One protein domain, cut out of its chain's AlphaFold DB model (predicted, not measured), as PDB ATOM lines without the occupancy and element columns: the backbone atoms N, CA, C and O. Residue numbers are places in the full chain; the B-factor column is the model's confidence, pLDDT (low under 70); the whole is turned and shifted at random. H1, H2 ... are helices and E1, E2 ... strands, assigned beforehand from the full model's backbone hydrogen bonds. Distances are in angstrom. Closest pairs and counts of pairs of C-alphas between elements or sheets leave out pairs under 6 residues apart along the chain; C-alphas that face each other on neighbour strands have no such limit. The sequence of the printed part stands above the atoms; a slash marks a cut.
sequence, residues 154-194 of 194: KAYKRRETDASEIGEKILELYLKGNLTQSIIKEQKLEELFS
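What this domain is: This is residues 154 to 194 of the 194 residues of an uncharacterized protein of Bernardetia litoralis (strain ATCC 23117 / DSM 6794 / NBRC 15988 / NCIMB 1366 / Sio-4) (UniProt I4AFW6). Helix H1 runs back roughly opposite to strand E1, and the shorter helix H2 turns forward again, the three centres making a triangle. The last stretch folds back along E1, where residues 190 to 191 form a short antiparallel pairing with residues 156 to 157. The printed part has 41 residues with E1, H1 and H2 in chain order, in the class mixed, helices and strands. It is compact, with a radius of gyration of the C-alphas of 9.8 A, and rounded, spanning 25 by 20 by 17 A.

How they stand to each other: H1, residues 166 to 175, and E1, residues 154 to 160, are near each other, their closest C-alphas 8.5 A apart. H2, residues 181 to 186, is apart from both. E1 pairs with no named strand. In H1 and H2, every O i to N i+4 pair is within hydrogen-bond range.

Where its parts are: H1 is 14.2 A long, from C-alpha 166 at (-31.150, 33.301, 51.120). E1 measures 18.8 A from C-alpha 154 at (-31.714, 21.740, 39.590). H2 measures 8.7 A and ends at C-alpha 186, (-30.180, 39.527, 40.978).

The domain as a whole: The farthest C-alphas, of Asp 162 and Ser 194, are 27.4 A apart. The printed part has no cut, and both links are tight. Confidence is under 70 at residues 161 to 165 and at 194, the chain's last residue.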
ATOM      1  N   LYS A 154     -32.664  20.686  39.966       90.31
ATOM      2  CA  LYS A 154     -31.714  21.740  39.590       90.31
ATOM      3  C   LYS A 154     -30.575  21.871  40.590       90.31
ATOM      4  O   LYS A 154     -30.734  21.536  41.764       90.31
ATOM      5  N   ALA A 155     -29.460  22.409  40.101       92.75
ATOM      6  CA  ALA A 155     -28.280  22.728  40.886       92.75
ATOM      7  C   ALA A 155     -27.768  24.134  40.551       92.75
ATOM      8  O   ALA A 155     -27.562  24.459  39.378       92.75
ATOM      9  N   TYR A 156     -27.537  24.945  41.578       92.31
ATOM     10  CA  TYR A 156     -27.001  26.296  41.447       92.31
ATOM     11  C   TYR A 156     -25.787  26.486  42.345       92.31
ATOM     12  O   TYR A 156     -25.732  25.926  43.436       92.31
ATOM     13  N   LYS A 157     -24.854  27.323  41.909       92.38
ATOM     14  CA  LYS A 157     -23.749  27.839  42.710       92.38
ATOM     15  C   LYS A 157     -23.906  29.337  42.884       92.38
ATOM     16  O   LYS A 157     -24.369  30.027  41.973       92.38
ATOM     17  N   ARG A 158     -23.498  29.848  44.040       90.44
ATOM     18  CA  ARG A 158     -23.372  31.288  44.260       90.44
ATOM     19  C   ARG A 158     -22.267  31.606  45.247       90.44
ATOM     20  O   ARG A 158     -21.929  30.797  46.108       90.44
ATOM     21  N   ARG A 159     -21.749  32.821  45.122       89.56
ATOM     22  CA  ARG A 159     -20.886  33.442  46.118       89.56
ATOM     23  C   ARG A 159     -21.739  34.314  47.021       89.56
ATOM     24  O   ARG A 159     -22.389  35.240  46.535       89.56
ATOM     25  N   GLU A 160     -21.680  34.044  48.309       80.50
ATOM     26  CA  GLU A 160     -22.402  34.773  49.337       80.50
ATOM     27  C   GLU A 160     -21.404  35.423  50.301       80.50
ATOM     28  O   GLU A 160     -20.336  34.882  50.579       80.50
ATOM     29  N   THR A 161     -21.712  36.629  50.758       66.56
ATOM     30  CA  THR A 161     -20.902  37.339  51.755       66.56
ATOM     31  C   THR A 161     -21.537  37.332  53.133       66.56
ATOM     32  O   THR A 161     -20.824  37.638  54.073       66.56
ATOM     33  N   ASP A 162     -22.812  36.962  53.254       66.00
ATOM     34  CA  ASP A 162     -23.526  36.828  54.526       66.00
ATOM     35  C   ASP A 162     -24.174  35.437  54.625       66.00
ATOM     36  O   ASP A 162     -24.995  35.081  53.775       66.00
ATOM     37  N   ALA A 163     -23.798  34.649  55.640       53.16
ATOM     38  CA  ALA A 163     -24.368  33.331  55.923       53.16
ATOM     39  C   ALA A 163     -25.854  33.478  56.292       53.16
ATOM     40  O   ALA A 163     -26.234  33.543  57.458       53.16
ATOM     41  N   SER A 164     -26.690  33.587  55.267       55.25
ATOM     42  CA  SER A 164     -28.071  34.038  55.360       55.25
ATOM     43  C   SER A 164     -29.026  32.977  54.829       55.25
ATOM     44  O   SER A 164     -28.688  32.179  53.955       55.25
ATOM     45  N   GLU A 165     -30.274  33.038  55.293       64.12
ATOM     46  CA  GLU A 165     -31.436  32.249  54.838       64.12
ATOM     47  C   GLU A 165     -31.723  32.349  53.320       64.12
ATOM     48  O   GLU A 165     -32.734  31.851  52.825       64.12
ATOM     49  N   ILE A 166     -30.903  33.060  52.542       74.94
ATOM     50  CA  ILE A 166     -31.150  33.301  51.120       74.94
ATOM     51  C   ILE A 166     -31.031  32.000  50.315       74.94
ATOM     52  O   ILE A 166     -31.842  31.785  49.412       74.94
ATOM     53  N   GLY A 167     -30.090  31.107  50.652       77.56
ATOM     54  CA  GLY A 167     -29.984  29.787  50.015       77.56
ATOM     55  C   GLY A 167     -31.275  28.972  50.158       77.56
ATOM     56  O   GLY A 167     -31.777  28.407  49.184       77.56
ATOM     57  N   GLU A 168     -31.876  29.013  51.348       79.75
ATOM     58  CA  GLU A 168     -33.172  28.403  51.646       79.75
ATOM     59  C   GLU A 168     -34.318  29.065  50.865       79.75
ATOM     60  O   GLU A 168     -35.095  28.374  50.206       79.75
ATOM     61  N   LYS A 169     -34.377  30.403  50.831       84.00
ATOM     62  CA  LYS A 169     -35.386  31.145  50.047       84.00
ATOM     63  C   LYS A 169     -35.304  30.822  48.556       84.00
ATOM     64  O   LYS A 169     -36.330  30.679  47.892       84.00
ATOM     65  N   ILE A 170     -34.099  30.680  48.003       85.62
ATOM     66  CA  ILE A 170     -33.906  30.278  46.601       85.62
ATOM     67  C   ILE A 170     -34.457  28.868  46.368       85.62
ATOM     68  O   ILE A 170     -35.157  28.641  45.376       85.62
ATOM     69  N   LEU A 171     -34.157  27.937  47.276       86.38
ATOM     70  CA  LEU A 171     -34.654  26.567  47.214       86.38
ATOM     71  C   LEU A 171     -36.192  26.527  47.276       86.38
ATOM     72  O   LEU A 171     -36.825  25.875  46.443       86.38
ATOM     73  N   GLU A 172     -36.795  27.288  48.188       85.50
ATOM     74  CA  GLU A 172     -38.246  27.421  48.331       85.50
ATOM     75  C   GLU A 172     -38.896  27.989  47.057       85.50
ATOM     76  O   GLU A 172     -39.865  27.433  46.528       85.50
ATOM     77  N   LEU A 173     -38.342  29.079  46.514       87.56
ATOM     78  CA  LEU A 173     -38.822  29.693  45.276       87.56
ATOM     79  C   LEU A 173     -38.733  28.726  44.099       87.56
ATOM     80  O   LEU A 173     -39.638  28.693  43.262       87.56
ATOM     81  N   TYR A 174     -37.666  27.931  44.026       87.62
ATOM     82  CA  TYR A 174     -37.528  26.909  43.001       87.62
ATOM     83  C   TYR A 174     -38.625  25.845  43.116       87.62
ATOM     84  O   TYR A 174     -39.325  25.582  42.134       87.62
ATOM     85  N   LEU A 175     -38.822  25.281  44.310       84.69
ATOM     86  CA  LEU A 175     -39.817  24.233  44.558       84.69
ATOM     87  C   LEU A 175     -41.252  24.714  44.314       84.69
ATOM     88  O   LEU A 175     -42.086  23.954  43.822       84.69
ATOM     89  N   LYS A 176     -41.530  25.994  44.578       87.56
ATOM     90  CA  LYS A 176     -42.818  26.637  44.274       87.56
ATOM     91  C   LYS A 176     -42.986  27.016  42.795       87.56
ATOM     92  O   LYS A 176     -44.032  27.541  42.425       87.56
ATOM     93  N   GLY A 177     -41.982  26.781  41.945       87.31
ATOM     94  CA  GLY A 177     -42.000  27.170  40.530       87.31
ATOM     95  C   GLY A 177     -41.901  28.683  40.296       87.31
ATOM     96  O   GLY A 177     -42.183  29.156  39.197       87.31
ATOM     97  N   ASN A 178     -41.494  29.437  41.317       91.94
ATOM     98  CA  ASN A 178     -41.428  30.898  41.329       91.94
ATOM     99  C   ASN A 178     -40.017  31.442  41.064       91.94
ATOM    100  O   ASN A 178     -39.839  32.656  40.967       91.94
ATOM    101  N   LEU A 179     -39.002  30.579  40.937       89.00
ATOM    102  CA  LEU A 179     -37.649  31.011  40.594       89.00
ATOM    103  C   LEU A 179     -37.592  31.484  39.132       89.00
ATOM    104  O   LEU A 179     -37.680  30.687  38.195       89.00
ATOM    105  N   THR A 180     -37.428  32.792  38.936       89.50
ATOM    106  CA  THR A 180     -37.397  33.429  37.612       89.50
ATOM    107  C   THR A 180     -35.983  33.831  37.185       89.50
ATOM    108  O   THR A 180     -35.064  33.964  37.992       89.50
ATOM    109  N   GLN A 181     -35.815  34.109  35.888       88.69
ATOM    110  CA  GLN A 181     -34.551  34.602  35.323       88.69
ATOM    111  C   GLN A 181     -34.103  35.958  35.894       88.69
ATOM    112  O   GLN A 181     -32.911  36.256  35.885       88.69
ATOM    113  N   SER A 182     -35.028  36.796  36.377       88.56
ATOM    114  CA  SER A 182     -34.656  38.052  37.039       88.56
ATOM    115  C   SER A 182     -34.016  37.785  38.399       88.56
ATOM    116  O   SER A 182     -32.967  38.354  38.677       88.56
ATOM    117  N   ILE A 183     -34.588  36.865  39.181       88.31
ATOM    118  CA  ILE A 183     -34.063  36.474  40.497       88.31
ATOM    119  C   ILE A 183     -32.690  35.815  40.348       88.31
ATOM    120  O   ILE A 183     -31.771  36.179  41.067       88.31
ATOM    121  N   ILE A 184     -32.513  34.919  39.368       88.31
ATOM    122  CA  ILE A 184     -31.210  34.291  39.076       88.31
ATOM    123  C   ILE A 184     -30.120  35.351  38.867       88.31
ATOM    124  O   ILE A 184     -29.039  35.251  39.441       88.31
ATOM    125  N   LYS A 185     -30.407  36.395  38.080       88.12
ATOM    126  CA  LYS A 185     -29.452  37.482  37.818       88.12
ATOM    127  C   LYS A 185     -29.199  38.348  39.047       88.12
ATOM    128  O   LYS A 185     -28.055  38.708  39.304       88.12
ATOM    129  N   GLU A 186     -30.256  38.696  39.774       88.69
ATOM    130  CA  GLU A 186     -30.180  39.527  40.978       88.69
ATOM    131  C   GLU A 186     -29.351  38.848  42.073       88.69
ATOM    132  O   GLU A 186     -28.454  39.467  42.642       88.69
ATOM    133  N   GLN A 187     -29.588  37.553  42.281       86.56
ATOM    134  CA  GLN A 187     -28.892  36.714  43.257       86.56
ATOM    135  C   GLN A 187     -27.562  36.154  42.734       86.56
ATOM    136  O   GLN A 187     -26.889  35.414  43.448       86.56
ATOM    137  N   LYS A 188     -27.175  36.500  41.495       89.56
ATOM    138  CA  LYS A 188     -25.938  36.055  40.833       89.56
ATOM    139  C   LYS A 188     -25.743  34.532  40.898       89.56
ATOM    140  O   LYS A 188     -24.657  34.056  41.217       89.56
ATOM    141  N   LEU A 189     -26.807  33.780  40.616       90.38
ATOM    142  CA  LEU A 189     -26.767  32.317  40.607       90.38
ATOM    143  C   LEU A 189     -26.176  31.804  39.295       90.38
ATOM    144  O   LEU A 189     -26.583  32.228  38.210       90.38
ATOM    145  N   GLU A 190     -25.274  30.838  39.406       91.56
ATOM    146  CA  GLU A 190     -24.690  30.099  38.290       91.56
ATOM    147  C   GLU A 190     -25.292  28.692  38.257       91.56
ATOM    148  O   GLU A 190     -25.217  27.953  39.235       91.56
ATOM    149  N   GLU A 191     -25.926  28.306  37.152       90.38
ATOM    150  CA  GLU A 191     -26.435  26.941  36.983       90.38
ATOM    151  C   GLU A 191     -25.257  25.999  36.718       90.38
ATOM    152  O   GLU A 191     -24.483  26.223  35.787       90.38
ATOM    153  N   LEU A 192     -25.086  24.977  37.561       86.25
ATOM    154  CA  LEU A 192     -23.896  24.122  37.512       86.25
ATOM    155  C   LEU A 192     -23.985  23.035  36.437       86.25
ATOM    156  O   LEU A 192     -22.965  22.657  35.863       86.25
ATOM    157  N   PHE A 193     -25.189  22.531  36.161       82.62
ATOM    158  CA  PHE A 193     -25.406  21.369  35.299       82.62
ATOM    159  C   PHE A 193     -26.762  21.488  34.586       82.62
ATOM    160  O   PHE A 193     -27.749  21.875  35.214       82.62
ATOM    161  N   SER A 194     -26.802  21.159  33.289       61.00
ATOM    162  CA  SER A 194     -27.970  21.298  32.396       61.00
ATOM    163  C   SER A 194     -28.298  20.012  31.653       61.00
ATOM    164  O   SER A 194     -27.340  19.450  31.071       61.00
TER     165      SER A 194